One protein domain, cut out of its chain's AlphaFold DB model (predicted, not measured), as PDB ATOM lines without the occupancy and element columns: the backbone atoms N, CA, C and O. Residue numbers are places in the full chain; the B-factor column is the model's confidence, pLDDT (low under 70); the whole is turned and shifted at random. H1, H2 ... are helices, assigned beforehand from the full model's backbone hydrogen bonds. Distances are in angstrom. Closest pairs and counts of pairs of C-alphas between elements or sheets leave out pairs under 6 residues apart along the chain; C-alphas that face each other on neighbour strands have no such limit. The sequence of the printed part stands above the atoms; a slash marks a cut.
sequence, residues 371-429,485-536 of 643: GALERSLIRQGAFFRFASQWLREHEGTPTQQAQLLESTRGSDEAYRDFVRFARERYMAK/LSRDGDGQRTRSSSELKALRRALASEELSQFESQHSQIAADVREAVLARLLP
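Overview. This is residues 371 to 429 and 485 to 536 of the 643 residues of the protein "PDZ domain-containing protein" of Emiliania huxleyi (UniProt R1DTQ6). A long helical arm, H5, runs out from a small head of crossed helices in which H4 and H6 cross, H2 packs on both of them and H3 packs on the far part of H6. The short H1 lies near the end of H5 that meets the head, while residues 501 to 507 of H5 stick out free. The printed part has 111 residues with six named helices, H1 to H6 in chain order, and no named strand, and its class is all helix. The whole is loose, with a radius of gyration of the C-alphas of 18.2 A, and it spans 61 by 26 by 25 A, the arm making the length.

Arrangement. The longest helix, H5, residues 490 to 517, only just touches H1, residues 372 to 379, with 3 pairs of C-alphas within 8 A. H5 does so with residues 511 to 515 alone; the closest C-alphas, of Leu 373 and Gln 514, are 7.0 A apart, and the two helices are about perpendicular at 81 degrees. H4, residues 408 to 426, is close to H5 but not clearly touching, the closest C-alphas, of Val 419 and Phe 515, being 7.5 A apart. H6, residues 519 to 534, touches H4, the closest C-alphas being those of Tyr 415 and Ala 523 at 5.2 A, about perpendicular at 86 degrees. H2, residues 382 to 393, touches H6 at a steep tilt of 60 degrees, the same way, with the closest C-alphas, of Ala 387 and Val 530, 4.7 A apart. H2 also touches H4, at a steep tilt of 64 degrees, opposite ways; the closest C-alphas, of Phe 386 and Phe 418, are 6.5 A apart. H3, residues 398 to 406, touches residues 527 to 534 of H6 at a shallow tilt of 10 degrees, opposite ways, with the C-alphas of Pro 398 and Leu 534 closest at 5.1 A. H3 and H4 touch only at the corner, where the C-alphas of Leu 405 and Ser 411 are closest at 5.0 A. H3 and H5 are apart. Every O i to N i+4 pair is within hydrogen-bond range in H1, H3 and H4; in H2 it is 7 of 8, in H5 22 of 24 and in H6 11 of 12.

Along the chain. H5 is 40.4 A long, from C-alpha 490 at (180.038, 111.758, 88.182) to C-alpha 517 at (154.608, 116.137, 119.237). H4 measures 26.0 A, H6 22.3 A and H2 16.3 A. H1 begins at C-alpha 372, (150.520, 108.034, 112.419).

Size, cuts and confidence. The two C-alphas farthest apart, of Gly 491 and Pro 536, are 62.4 A apart. Residues 430 to 484 are not printed, and C-alphas 429 and 485 are 18.6 A apart across the cut. The links printed whole are tight. Mean pLDDT of the printed part is 77.4; residues 427 to 429 and 485 to 512 are under 70.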
ATOM      1  N   GLY A 371     148.670 108.525 117.013       77.44
ATOM      2  CA  GLY A 371     149.429 109.156 115.934       77.44
ATOM      3  C   GLY A 371     149.679 108.248 114.722       77.44
ATOM      4  O   GLY A 371     149.427 107.041 114.739       77.44
ATOM      5  N   ALA A 372     150.173 108.815 113.615       75.00
ATOM      6  CA  ALA A 372     150.520 108.034 112.419       75.00
ATOM      7  C   ALA A 372     151.796 107.192 112.621       75.00
ATOM      8  O   ALA A 372     151.811 106.006 112.276       75.00
ATOM      9  N   LEU A 373     152.817 107.801 113.233       79.88
ATOM     10  CA  LEU A 373     154.053 107.162 113.689       79.88
ATOM     11  C   LEU A 373     153.752 106.075 114.729       79.88
ATOM     12  O   LEU A 373     154.078 104.908 114.515       79.88
ATOM     13  N   GLU A 374     153.039 106.438 115.795       82.44
ATOM     14  CA  GLU A 374     152.573 105.537 116.855       82.44
ATOM     15  C   GLU A 374     151.801 104.324 116.307       82.44
ATOM     16  O   GLU A 374     152.191 103.189 116.576       82.44
ATOM     17  N   ARG A 375     150.795 104.520 115.433       80.62
ATOM     18  CA  ARG A 375     150.095 103.416 114.736       80.62
ATOM     19  C   ARG A 375     151.056 102.459 114.031       80.62
ATOM     20  O   ARG A 375     150.772 101.264 113.944       80.62
ATOM     21  N   SER A 376     152.155 102.964 113.469       76.12
ATOM     22  CA  SER A 376     153.153 102.121 112.809       76.12
ATOM     23  C   SER A 376     154.014 101.362 113.816       76.12
ATOM     24  O   SER A 376     154.215 100.163 113.641       76.12
ATOM     25  N   LEU A 377     154.444 102.017 114.896       81.50
ATOM     26  CA  LEU A 377     155.197 101.404 115.993       81.50
ATOM     27  C   LEU A 377     154.381 100.308 116.706       81.50
ATOM     28  O   LEU A 377     154.922  99.237 116.983       81.50
ATOM     29  N   ILE A 378     153.075 100.520 116.915       77.75
ATOM     30  CA  ILE A 378     152.134  99.512 117.436       77.75
ATOM     31  C   ILE A 378     152.066  98.307 116.487       77.75
ATOM     32  O   ILE A 378     152.397  97.197 116.897       77.75
ATOM     33  N   ARG A 379     151.725  98.508 115.200       74.12
ATOM     34  CA  ARG A 379     151.643  97.410 114.206       74.12
ATOM     35  C   ARG A 379     152.954  96.642 114.031       74.12
ATOM     36  O   ARG A 379     152.933  95.466 113.696       74.12
ATOM     37  N   GLN A 380     154.092  97.306 114.211       73.75
ATOM     38  CA  GLN A 380     155.410  96.682 114.117       73.75
ATOM     39  C   GLN A 380     155.809  95.939 115.402       73.75
ATOM     40  O   GLN A 380     156.841  95.267 115.397       73.75
ATOM     41  N   GLY A 381     155.040  96.039 116.493       76.88
ATOM     42  CA  GLY A 381     155.367  95.454 117.797       76.88
ATOM     43  C   GLY A 381     156.537  96.148 118.503       76.88
ATOM     44  O   GLY A 381     157.237  95.519 119.298       76.88
ATOM     45  N   ALA A 382     156.799  97.424 118.191       85.25
ATOM     46  CA  ALA A 382     157.972  98.147 118.677       85.25
ATOM     47  C   ALA A 382     157.980  98.262 120.206       85.25
ATOM     48  O   ALA A 382     158.959  97.865 120.829       85.25
ATOM     49  N   PHE A 383     156.878  98.709 120.816       89.31
ATOM     50  CA  PHE A 383     156.736  98.826 122.274       89.31
ATOM     51  C   PHE A 383     156.957  97.486 122.994       89.31
ATOM     52  O   PHE A 383     157.714  97.411 123.960       89.31
ATOM     53  N   PHE A 384     156.382  96.398 122.469       84.44
ATOM     54  CA  PHE A 384     156.582  95.048 123.000       84.44
ATOM     55  C   PHE A 384     158.061  94.633 122.956       84.44
ATOM     56  O   PHE A 384     158.611  94.216 123.974       84.44
ATOM     57  N   ARG A 385     158.735  94.770 121.804       83.62
ATOM     58  CA  ARG A 385     160.154  94.385 121.691       83.62
ATOM     59  C   ARG A 385     161.088  95.328 122.453       83.62
ATOM     60  O   ARG A 385     162.135  94.869 122.901       83.62
ATOM     61  N   PHE A 386     160.716  96.599 122.624       90.44
ATOM     62  CA  PHE A 386     161.446  97.532 123.481       90.44
ATOM     63  C   PHE A 386     161.407  97.074 124.932       90.44
ATOM     64  O   PHE A 386     162.454  96.966 125.550       90.44
ATOM     65  N   ALA A 387     160.229  96.737 125.458       88.56
ATOM     66  CA  ALA A 387     160.104  96.280 126.836       88.56
ATOM     67  C   ALA A 387     160.927  95.009 127.109       88.56
ATOM     68  O   ALA A 387     161.603  94.924 128.131       88.56
ATOM     69  N   SER A 388     160.968  94.069 126.158       82.56
ATOM     70  CA  SER A 388     161.885  92.918 126.202       82.56
ATOM     71  C   SER A 388     163.380  93.294 126.198       82.56
ATOM     72  O   SER A 388     164.195  92.508 126.674       82.56
ATOM     73  N   GLN A 389     163.771  94.449 125.648       84.00
ATOM     74  CA  GLN A 389     165.156  94.940 125.653       84.00
ATOM     75  C   GLN A 389     165.478  95.762 126.908       84.00
ATOM     76  O   GLN A 389     166.476  95.492 127.569       84.00
ATOM     77  N   TRP A 390     164.612  96.699 127.289       88.19
ATOM     78  CA  TRP A 390     164.793  97.552 128.463       88.19
ATOM     79  C   TRP A 390     165.042  96.722 129.735       88.19
ATOM     80  O   TRP A 390     165.931  97.047 130.518       88.19
ATOM     81  N   LEU A 391     164.348  95.584 129.878       83.00
ATOM     82  CA  LEU A 391     164.486  94.658 131.012       83.00
ATOM     83  C   LEU A 391     165.809  93.877 131.088       83.00
ATOM     84  O   LEU A 391     166.127  93.387 132.167       83.00
ATOM     85  N   ARG A 392     166.584  93.753 129.997       78.19
ATOM     86  CA  ARG A 392     167.971  93.226 130.063       78.19
ATOM     87  C   ARG A 392     169.007  94.321 130.291       78.19
ATOM     88  O   ARG A 392     170.110  94.027 130.729       78.19
ATOM     89  N   GLU A 393     168.664  95.563 129.973       83.94
ATOM     90  CA  GLU A 393     169.551  96.721 130.126       83.94
ATOM     91  C   GLU A 393     169.442  97.357 131.527       83.94
ATOM     92  O   GLU A 393     170.353  98.065 131.948       83.94
ATOM     93  N   HIS A 394     168.364  97.064 132.267       83.50
ATOM     94  CA  HIS A 394     168.092  97.579 133.611       83.50
ATOM     95  C   HIS A 394     168.025  96.442 134.639       83.50
ATOM     96  O   HIS A 394     166.988  95.796 134.791       83.50
ATOM     97  N   GLU A 395     169.109  96.211 135.382       77.44
ATOM     98  CA  GLU A 395     169.132  95.229 136.475       77.44
ATOM     99  C   GLU A 395     168.246  95.651 137.665       77.44
ATOM    100  O   GLU A 395     168.155  96.829 138.017       77.44
ATOM    101  N   GLY A 396     167.614  94.675 138.323       78.62
ATOM    102  CA  GLY A 396     166.826  94.889 139.538       78.62
ATOM    103  C   GLY A 396     165.776  93.804 139.774       78.62
ATOM    104  O   GLY A 396     165.596  92.896 138.967       78.62
ATOM    105  N   THR A 397     165.055  93.906 140.892       76.94
ATOM    106  CA  THR A 397     163.794  93.161 141.074       76.94
ATOM    107  C   THR A 397     162.646  93.845 140.319       76.94
ATOM    108  O   THR A 397     162.686  95.070 140.159       76.94
ATOM    109  N   PRO A 398     161.573  93.122 139.932       74.50
ATOM    110  CA  PRO A 398     160.463  93.721 139.193       74.50
ATOM    111  C   PRO A 398     159.817  94.925 139.893       74.50
ATOM    112  O   PRO A 398     159.493  95.919 139.251       74.50
ATOM    113  N   THR A 399     159.712  94.883 141.225       76.38
ATOM    114  CA  THR A 399     159.204  95.994 142.043       76.38
ATOM    115  C   THR A 399     160.110  97.228 141.986       76.38
ATOM    116  O   THR A 399     159.611  98.346 141.904       76.38
ATOM    117  N   GLN A 400     161.437  97.054 141.987       81.75
ATOM    118  CA  GLN A 400     162.390  98.168 141.863       81.75
ATOM    119  C   GLN A 400     162.384  98.760 140.449       81.75
ATOM    120  O   GLN A 400     162.402  99.979 140.297       81.75
ATOM    121  N   GLN A 401     162.315  97.909 139.421       84.31
ATOM    122  CA  GLN A 401     162.196  98.330 138.022       84.31
ATOM    123  C   GLN A 401     160.889  99.111 137.787       84.31
ATOM    124  O   GLN A 401     160.904 100.146 137.122       84.31
ATOM    125  N   ALA A 402     159.776  98.675 138.390       83.31
ATOM    126  CA  ALA A 402     158.498  99.383 138.328       83.31
ATOM    127  C   ALA A 402     158.550 100.734 139.061       83.31
ATOM    128  O   ALA A 402     158.181 101.749 138.482       83.31
ATOM    129  N   GLN A 403     159.088 100.780 140.287       84.12
ATOM    130  CA  GLN A 403     159.259 102.030 141.049       84.12
ATOM    131  C   GLN A 403     160.179 103.041 140.347       84.12
ATOM    132  O   GLN A 403     159.937 104.246 140.415       84.12
ATOM    133  N   LEU A 404     161.220 102.571 139.648       85.62
ATOM    134  CA  LEU A 404     162.055 103.421 138.800       85.62
ATOM    135  C   LEU A 404     161.222 104.034 137.667       85.62
ATOM    136  O   LEU A 404     161.258 105.249 137.478       85.62
ATOM    137  N   LEU A 405     160.454 103.215 136.948       86.75
ATOM    138  CA  LEU A 405     159.647 103.630 135.799       86.75
ATOM    139  C   LEU A 405     158.445 104.521 136.174       86.75
ATOM    140  O   LEU A 405     158.067 105.387 135.392       86.75
ATOM    141  N   GLU A 406     157.874 104.355 137.370       83.56
ATOM    142  CA  GLU A 406     156.855 105.257 137.928       83.56
ATOM    143  C   GLU A 406     157.430 106.612 138.382       83.56
ATOM    144  O   GLU A 406     156.681 107.577 138.555       83.56
ATOM    145  N   SER A 407     158.752 106.730 138.552       85.38
ATOM    146  CA  SER A 407     159.391 108.025 138.791       85.38
ATOM    147  C   SER A 407     159.473 108.841 137.495       85.38
ATOM    148  O   SER A 407     159.810 108.307 136.439       85.38
ATOM    149  N   THR A 408     159.254 110.158 137.576       83.44
ATOM    150  CA  THR A 408     159.336 111.071 136.415       83.44
ATOM    151  C   THR A 408     160.641 110.886 135.638       83.44
ATOM    152  O   THR A 408     160.625 110.720 134.423       83.44
ATOM    153  N   ARG A 409     161.771 110.798 136.355       86.56
ATOM    154  CA  ARG A 409     163.088 110.579 135.749       86.56
ATOM    155  C   ARG A 409     163.165 109.257 134.980       86.56
ATOM    156  O   ARG A 409     163.691 109.258 133.873       86.56
ATOM    157  N   GLY A 410     162.693 108.152 135.560       85.69
ATOM    158  CA  GLY A 410     162.753 106.838 134.916       85.69
ATOM    159  C   GLY A 410     161.808 106.722 133.720       85.69
ATOM    160  O   GLY A 410     162.187 106.131 132.714       85.69
ATOM    161  N   SER A 411     160.636 107.363 133.778       86.50
ATOM    162  CA  SER A 411     159.739 107.519 132.626       86.50
ATOM    163  C   SER A 411     160.409 108.297 131.483       86.50
ATOM    164  O   SER A 411     160.406 107.841 130.339       86.50
ATOM    165  N   ASP A 412     161.050 109.431 131.780       88.12
ATOM    166  CA  ASP A 412     161.766 110.242 130.783       88.12
ATOM    167  C   ASP A 412     163.008 109.523 130.217       88.12
ATOM    168  O   ASP A 412     163.421 109.763 129.082       88.12
ATOM    169  N   GLU A 413     163.653 108.660 131.005       90.94
ATOM    170  CA  GLU A 413     164.784 107.807 130.608       90.94
ATOM    171  C   GLU A 413     164.318 106.669 129.682       90.94
ATOM    172  O   GLU A 413     164.775 106.595 128.541       90.94
ATOM    173  N   ALA A 414     163.299 105.903 130.085       91.69
ATOM    174  CA  ALA A 414     162.687 104.858 129.262       91.69
ATOM    175  C   ALA A 414     162.116 105.396 127.936       91.69
ATOM    176  O   ALA A 414     162.276 104.751 126.899       91.69
ATOM    177  N   TYR A 415     161.508 106.589 127.925       93.38
ATOM    178  CA  TYR A 415     161.052 107.229 126.686       93.38
ATOM    179  C   TYR A 415     162.213 107.568 125.737       93.38
ATOM    180  O   TYR A 415     162.159 107.239 124.550       93.38
ATOM    181  N   ARG A 416     163.295 108.187 126.234       91.62
ATOM    182  CA  ARG A 416     164.465 108.531 125.401       91.62
ATOM    183  C   ARG A 416     165.151 107.287 124.834       91.62
ATOM    184  O   ARG A 416     165.596 107.306 123.683       91.62
ATOM    185  N   ASP A 417     165.178 106.199 125.596       93.12
ATOM    186  CA  ASP A 417     165.721 104.920 125.143       93.12
ATOM    187  C   ASP A 417     164.793 104.209 124.157       93.12
ATOM    188  O   ASP A 417     165.277 103.642 123.175       93.12
ATOM    189  N   PHE A 418     163.471 104.342 124.305       94.19
ATOM    190  CA  PHE A 418     162.528 103.911 123.276       94.19
ATOM    191  C   PHE A 418     162.720 104.679 121.967       94.19
ATOM    192  O   PHE A 418     162.779 104.053 120.913       94.19
ATOM    193  N   VAL A 419     162.875 106.008 122.000       90.25
ATOM    194  CA  VAL A 419     163.141 106.807 120.786       90.25
ATOM    195  C   VAL A 419     164.452 106.372 120.121       90.25
ATOM    196  O   VAL A 419     164.518 106.274 118.893       90.25
ATOM    197  N   ARG A 420     165.487 106.047 120.906       88.31
ATOM    198  CA  ARG A 420     166.754 105.488 120.403       88.31
ATOM    199  C   ARG A 420     166.529 104.140 119.705       88.31
ATOM    200  O   ARG A 420     166.831 104.008 118.522       88.31
ATOM    201  N   PHE A 421     165.920 103.183 120.403       88.31
ATOM    202  CA  PHE A 421     165.598 101.841 119.908       88.31
ATOM    203  C   PHE A 421     164.691 101.859 118.667       88.31
ATOM    204  O   PHE A 421     164.953 101.158 117.686       88.31
ATOM    205  N   ALA A 422     163.648 102.690 118.675       85.69
ATOM    206  CA  ALA A 422     162.734 102.876 117.556       85.69
ATOM    207  C   ALA A 422     163.493 103.366 116.316       85.69
ATOM    208  O   ALA A 422     163.350 102.796 115.232       85.69
ATOM    209  N   ARG A 423     164.369 104.365 116.474       81.12
ATOM    210  CA  ARG A 423     165.170 104.899 115.364       81.12
ATOM    211  C   ARG A 423     166.219 103.908 114.857       81.12
ATOM    212  O   ARG A 423     166.385 103.779 113.647       81.12
ATOM    213  N   GLU A 424     166.883 103.174 115.746       78.44
ATOM    214  CA  GLU A 424     167.924 102.201 115.384       78.44
ATOM    215  C   GLU A 424     167.385 100.920 114.734       78.44
ATOM    216  O   GLU A 424     168.074 100.342 113.892       78.44
ATOM    217  N   ARG A 425     166.180 100.467 115.111       73.44
ATOM    218  CA  ARG A 425     165.629  99.166 114.691       73.44
ATOM    219  C   ARG A 425     164.417  99.246 113.753       73.44
ATOM    220  O   ARG A 425     164.116  98.251 113.099       73.44
ATOM    221  N   TYR A 426     163.741 100.396 113.670       71.25
ATOM    222  CA  TYR A 426     162.522 100.575 112.863       71.25
ATOM    223  C   TYR A 426     162.584 101.764 111.885       71.25
ATOM    224  O   TYR A 426     161.770 101.803 110.967       71.25
ATOM    225  N   MET A 427     163.559 102.681 112.017       63.09
ATOM    226  CA  MET A 427     163.762 103.824 111.095       63.09
ATOM    227  C   MET A 427     165.114 103.785 110.339       63.09
ATOM    228  O   MET A 427     165.420 104.668 109.541       63.09
ATOM    229  N   ALA A 428     165.953 102.765 110.561       54.41
ATOM    230  CA  ALA A 428     167.260 102.589 109.913       54.41
ATOM    231  C   ALA A 428     167.623 101.080 109.879       54.41
ATOM    232  O   ALA A 428     167.113 100.324 110.696       54.41
ATOM    233  N   LYS A 429     168.485 100.525 109.007       42.47
ATOM    234  CA  LYS A 429     169.324 101.027 107.887       42.47
ATOM    235  C   LYS A 429     169.863  99.813 107.091       42.47
ATOM    236  O   LYS A 429     169.989  98.764 107.717       42.47
ATOM    237  N   LEU A 485     170.406 108.667  90.564       62.19
ATOM    238  CA  LEU A 485     171.781 108.399  91.011       62.19
ATOM    239  C   LEU A 485     172.382 107.120  90.408       62.19
ATOM    240  O   LEU A 485     173.570 107.092  90.093       62.19
ATOM    241  N   SER A 486     171.562 106.084  90.201       62.62
ATOM    242  CA  SER A 486     171.989 104.834  89.553       62.62
ATOM    243  C   SER A 486     172.328 104.956  88.056       62.62
ATOM    244  O   SER A 486     172.887 104.019  87.488       62.62
ATOM    245  N   ARG A 487     171.989 106.079  87.405       63.72
ATOM    246  CA  ARG A 487     172.045 106.262  85.940       63.72
ATOM    247  C   ARG A 487     172.991 107.369  85.474       63.72
ATOM    248  O   ARG A 487     173.454 107.316  84.340       63.72
ATOM    249  N   ASP A 488     173.277 108.341  86.334       56.03
ATOM    250  CA  ASP A 488     174.027 109.544  85.972       56.03
ATOM    251  C   ASP A 488     175.552 109.411  86.114       56.03
ATOM    252  O   ASP A 488     176.067 108.623  86.912       56.03
ATOM    253  N   GLY A 489     176.278 110.241  85.354       60.50
ATOM    254  CA  GLY A 489     177.731 110.407  85.448       60.50
ATOM    255  C   GLY A 489     178.180 111.301  86.613       60.50
ATOM    256  O   GLY A 489     177.382 112.006  87.237       60.50
ATOM    257  N   ASP A 490     179.483 111.293  86.899       55.09
ATOM    258  CA  ASP A 490     180.038 111.758  88.182       55.09
ATOM    259  C   ASP A 490     179.726 113.218  88.544       55.09
ATOM    260  O   ASP A 490     179.488 113.519  89.714       55.09
ATOM    261  N   GLY A 491     179.617 114.117  87.560       55.78
ATOM    262  CA  GLY A 491     179.196 115.503  87.799       55.78
ATOM    263  C   GLY A 491     177.793 115.607  88.416       55.78
ATOM    264  O   GLY A 491     177.617 116.263  89.444       55.78
ATOM    265  N   GLN A 492     176.805 114.913  87.843       55.97
ATOM    266  CA  GLN A 492     175.427 114.886  88.354       55.97
ATOM    267  C   GLN A 492     175.314 114.099  89.664       55.97
ATOM    268  O   GLN A 492     174.643 114.562  90.589       55.97
ATOM    269  N   ARG A 493     176.057 112.990  89.809       57.59
ATOM    270  CA  ARG A 493     176.106 112.205  91.059       57.59
ATOM    271  C   ARG A 493     176.417 113.057  92.291       57.59
ATOM    272  O   ARG A 493     175.826 112.823  93.343       57.59
ATOM    273  N   THR A 494     177.296 114.061  92.187       58.69
ATOM    274  CA  THR A 494     177.605 114.941  93.333       58.69
ATOM    275  C   THR A 494     176.408 115.787  93.781       58.69
ATOM    276  O   THR A 494     176.156 115.878  94.986       58.69
ATOM    277  N   ARG A 495     175.620 116.336  92.841       58.78
ATOM    278  CA  ARG A 495     174.390 117.083  93.156       58.78
ATOM    279  C   ARG A 495     173.345 116.167  93.761       58.78
ATOM    280  O   ARG A 495     172.987 116.380  94.919       58.78
ATOM    281  N   SER A 496     172.979 115.090  93.069       63.69
ATOM    282  CA  SER A 496     171.936 114.178  93.546       63.69
ATOM    283  C   SER A 496     172.319 113.461  94.845       63.69
ATOM    284  O   SER A 496     171.450 113.186  95.664       63.69
ATOM    285  N   SER A 497     173.613 113.264  95.136       63.97
ATOM    286  CA  SER A 497     174.076 112.802  96.457       63.97
ATOM    287  C   SER A 497     173.873 113.854  97.553       63.97
ATOM    288  O   SER A 497     173.526 113.502  98.682       63.97
ATOM    289  N   SER A 498     174.069 115.143  97.260       66.69
ATOM    290  CA  SER A 498     173.846 116.217  98.240       66.69
ATOM    291  C   SER A 498     172.355 116.517  98.455       66.69
ATOM    292  O   SER A 498     171.942 116.718  99.596       66.69
ATOM    293  N   GLU A 499     171.539 116.415  97.402       68.88
ATOM    294  CA  GLU A 499     170.071 116.449  97.442       68.88
ATOM    295  C   GLU A 499     169.512 115.259  98.242       68.88
ATOM    296  O   GLU A 499     168.718 115.455  99.159       68.88
ATOM    297  N   LEU A 500     170.016 114.037  98.019       64.69
ATOM    298  CA  LEU A 500     169.647 112.848  98.798       64.69
ATOM    299  C   LEU A 500     170.021 113.006 100.281       64.69
ATOM    300  O   LEU A 500     169.245 112.650 101.168       64.69
ATOM    301  N   LYS A 501     171.190 113.594 100.571       65.69
ATOM    302  CA  LYS A 501     171.615 113.952 101.936       65.69
ATOM    303  C   LYS A 501     170.796 115.099 102.536       65.69
ATOM    304  O   LYS A 501     170.773 115.228 103.756       65.69
ATOM    305  N   ALA A 502     170.149 115.950 101.740       67.06
ATOM    306  CA  ALA A 502     169.210 116.959 102.229       67.06
ATOM    307  C   ALA A 502     167.844 116.331 102.541       67.06
ATOM    308  O   ALA A 502     167.362 116.473 103.661       67.06
ATOM    309  N   LEU A 503     167.283 115.549 101.618       60.88
ATOM    310  CA  LEU A 503     165.975 114.910 101.778       60.88
ATOM    311  C   LEU A 503     165.964 113.878 102.921       60.88
ATOM    312  O   LEU A 503     165.051 113.881 103.740       60.88
ATOM    313  N   ARG A 504     167.030 113.075 103.069       61.97
ATOM    314  CA  ARG A 504     167.204 112.171 104.225       61.97
ATOM    315  C   ARG A 504     167.369 112.915 105.560       61.97
ATOM    316  O   ARG A 504     167.028 112.354 106.595       61.97
ATOM    317  N   ARG A 505     167.869 114.161 105.565       62.66
ATOM    318  CA  ARG A 505     167.887 115.010 106.776       62.66
ATOM    319  C   ARG A 505     166.505 115.583 107.078       62.66
ATOM    320  O   ARG A 505     166.121 115.564 108.237       62.66
ATOM    321  N   ALA A 506     165.770 116.032 106.059       60.50
ATOM    322  CA  ALA A 506     164.407 116.543 106.207       60.50
ATOM    323  C   ALA A 506     163.452 115.472 106.763       60.50
ATOM    324  O   ALA A 506     162.727 115.738 107.718       60.50
ATOM    325  N   LEU A 507     163.524 114.242 106.236       63.09
ATOM    326  CA  LEU A 507     162.765 113.106 106.764       63.09
ATOM    327  C   LEU A 507     163.143 112.812 108.226       63.09
ATOM    328  O   LEU A 507     162.266 112.740 109.074       63.09
ATOM    329  N   ALA A 508     164.439 112.751 108.551       60.72
ATOM    330  CA  ALA A 508     164.897 112.497 109.919       60.72
ATOM    331  C   ALA A 508     164.558 113.620 110.925       60.72
ATOM    332  O   ALA A 508     164.508 113.352 112.125       60.72
ATOM    333  N   SER A 509     164.344 114.864 110.474       61.44
ATOM    334  CA  SER A 509     163.809 115.942 111.322       61.44
ATOM    335  C   SER A 509     162.292 115.867 111.497       61.44
ATOM    336  O   SER A 509     161.805 116.216 112.566       61.44
ATOM    337  N   GLU A 510     161.558 115.375 110.497       68.75
ATOM    338  CA  GLU A 510     160.106 115.174 110.580       68.75
ATOM    339  C   GLU A 510     159.739 113.923 111.400       68.75
ATOM    340  O   GLU A 510     158.798 113.925 112.183       68.75
ATOM    341  N   GLU A 511     160.543 112.863 111.328       66.50
ATOM    342  CA  GLU A 511     160.452 111.736 112.265       66.50
ATOM    343  C   GLU A 511     160.650 112.205 113.717       66.50
ATOM    344  O   GLU A 511     159.950 111.748 114.621       66.50
ATOM    345  N   LEU A 512     161.585 113.137 113.951       69.94
ATOM    346  CA  LEU A 512     161.878 113.663 115.285       69.94
ATOM    347  C   LEU A 512     160.777 114.612 115.791       69.94
ATOM    348  O   LEU A 512     160.356 114.468 116.936       69.94
ATOM    349  N   SER A 513     160.250 115.504 114.941       74.81
ATOM    350  CA  SER A 513     159.111 116.376 115.279       74.81
ATOM    351  C   SER A 513     157.843 115.564 115.597       74.81
ATOM    352  O   SER A 513     157.057 115.936 116.475       74.81
ATOM    353  N   GLN A 514     157.654 114.411 114.946       77.69
ATOM    354  CA  GLN A 514     156.559 113.490 115.250       77.69
ATOM    355  C   GLN A 514     156.736 112.787 116.602       77.69
ATOM    356  O   GLN A 514     155.753 112.664 117.330       77.69
ATOM    357  N   PHE A 515     157.956 112.403 116.994       83.38
ATOM    358  CA  PHE A 515     158.220 111.944 118.367       83.38
ATOM    359  C   PHE A 515     157.990 113.061 119.398       83.38
ATOM    360  O   PHE A 515     157.317 112.837 120.399       83.38
ATOM    361  N   GLU A 516     158.489 114.277 119.156       83.12
ATOM    362  CA  GLU A 516     158.319 115.419 120.068       83.12
ATOM    363  C   GLU A 516     156.839 115.800 120.260       83.12
ATOM    364  O   GLU A 516     156.387 115.978 121.391       83.12
ATOM    365  N   SER A 517     156.052 115.842 119.180       83.88
ATOM    366  CA  SER A 517     154.608 116.137 119.237       83.88
ATOM    367  C   SER A 517     153.754 115.016 119.843       83.88
ATOM    368  O   SER A 517     152.660 115.291 120.335       83.88
ATOM    369  N   GLN A 518     154.240 113.770 119.850       85.88
ATOM    370  CA  GLN A 518     153.571 112.602 120.445       85.88
ATOM    371  C   GLN A 518     154.247 112.137 121.755       85.88
ATOM    372  O   GLN A 518     154.007 111.018 122.202       85.88
ATOM    373  N   HIS A 519     155.069 112.975 122.403       87.38
ATOM    374  CA  HIS A 519     155.889 112.576 123.557       87.38
ATOM    375  C   HIS A 519     155.074 111.965 124.705       87.38
ATOM    376  O   HIS A 519     155.404 110.882 125.179       87.38
ATOM    377  N   SER A 520     154.031 112.644 125.193       84.25
ATOM    378  CA  SER A 520     153.222 112.166 126.330       84.25
ATOM    379  C   SER A 520     152.496 110.856 126.016       84.25
ATOM    380  O   SER A 520     152.428 109.965 126.858       84.25
ATOM    381  N   GLN A 521     152.011 110.736 124.781       84.50
ATOM    382  CA  GLN A 521     151.360 109.552 124.243       84.50
ATOM    383  C   GLN A 521     152.322 108.357 124.223       84.50
ATOM    384  O   GLN A 521     152.113 107.382 124.941       84.50
ATOM    385  N   ILE A 522     153.422 108.484 123.478       88.94
ATOM    386  CA  ILE A 522     154.409 107.420 123.279       88.94
ATOM    387  C   ILE A 522     155.101 107.055 124.602       88.94
ATOM    388  O   ILE A 522     155.369 105.881 124.840       88.94
ATOM    389  N   ALA A 523     155.349 108.015 125.501       89.25
ATOM    390  CA  ALA A 523     155.881 107.731 126.836       89.25
ATOM    391  C   ALA A 523     154.911 106.895 127.692       89.25
ATOM    392  O   ALA A 523     155.356 105.980 128.387       89.25
ATOM    393  N   ALA A 524     153.599 107.147 127.611       85.31
ATOM    394  CA  ALA A 524     152.599 106.315 128.281       85.31
ATOM    395  C   ALA A 524     152.556 104.891 127.697       85.31
ATOM    396  O   ALA A 524     152.522 103.928 128.458       85.31
ATOM    397  N   ASP A 525     152.645 104.745 126.372       88.75
ATOM    398  CA  ASP A 525     152.644 103.438 125.694       88.75
ATOM    399  C   ASP A 525     153.926 102.626 125.994       88.75
ATOM    400  O   ASP A 525     153.899 101.399 126.129       88.75
ATOM    401  N   VAL A 526     155.064 103.313 126.164       92.06
ATOM    402  CA  VAL A 526     156.326 102.737 126.663       92.06
ATOM    403  C   VAL A 526     156.191 102.293 128.119       92.06
ATOM    404  O   VAL A 526     156.540 101.154 128.438       92.06
ATOM    405  N   ARG A 527     155.653 103.159 128.993       90.06
ATOM    406  CA  ARG A 527     155.369 102.838 130.402       90.06
ATOM    407  C   ARG A 527     154.485 101.596 130.496       90.06
ATOM    408  O   ARG A 527     154.788 100.690 131.270       90.06
ATOM    409  N   GLU A 528     153.442 101.523 129.675       87.12
ATOM    410  CA  GLU A 528     152.520 100.394 129.615       87.12
ATOM    411  C   GLU A 528     153.207  99.094 129.186       87.12
ATOM    412  O   GLU A 528     153.154  98.108 129.921       87.12
ATOM    413  N   ALA A 529     153.921  99.087 128.058       88.25
ATOM    414  CA  ALA A 529     154.550  97.871 127.539       88.25
ATOM    415  C   ALA A 529     155.621  97.272 128.473       88.25
ATOM    416  O   ALA A 529     155.817  96.048 128.476       88.25
ATOM    417  N   VAL A 530     156.300  98.112 129.267       89.12
ATOM    418  CA  VAL A 530     157.278  97.683 130.281       89.12
ATOM    419  C   VAL A 530     156.581  97.221 131.567       89.12
ATOM    420  O   VAL A 530     156.827  96.097 132.016       89.12
ATOM    421  N   LEU A 531     155.652  98.007 132.133       85.94
ATOM    422  CA  LEU A 531     154.889  97.591 133.321       85.94
ATOM    423  C   LEU A 531     154.066  96.314 133.065       85.94
ATOM    424  O   LEU A 531     153.914  95.498 133.971       85.94
ATOM    425  N   ALA A 532     153.617  96.068 131.832       82.88
ATOM    426  CA  ALA A 532     152.912  94.846 131.437       82.88
ATOM    427  C   ALA A 532     153.762  93.553 131.495       82.88
ATOM    428  O   ALA A 532     153.209  92.454 131.396       82.88
ATOM    429  N   ARG A 533     155.086  93.658 131.677       81.25
ATOM    430  CA  ARG A 533     155.981  92.525 131.986       81.25
ATOM    431  C   ARG A 533     156.378  92.468 133.464       81.25
ATOM    432  O   ARG A 533     156.579  91.381 133.996       81.25
ATOM    433  N   LEU A 534     156.493  93.631 134.109       80.31
ATOM    434  CA  LEU A 534     156.925  93.773 135.504       80.31
ATOM    435  C   LEU A 534     155.826  93.450 136.521       80.31
ATOM    436  O   LEU A 534     156.112  92.842 137.551       80.31
ATOM    437  N   LEU A 535     154.595  93.889 136.245       80.06
ATOM    438  CA  LEU A 535     153.488  93.875 137.198       80.06
ATOM    439  C   LEU A 535     152.471  92.756 136.906       80.06
ATOM    440  O   LEU A 535     152.134  92.510 135.732       80.06
ATOM    441  N   PRO A 536     151.904  92.131 137.957       76.44
ATOM    442  CA  PRO A 536     150.758  91.241 137.812       76.44
ATOM    443  C   PRO A 536     149.537  92.016 137.274       76.44
ATOM    444  O   PRO A 536     149.505  93.251 137.343       76.44
TER     445      PRO A 536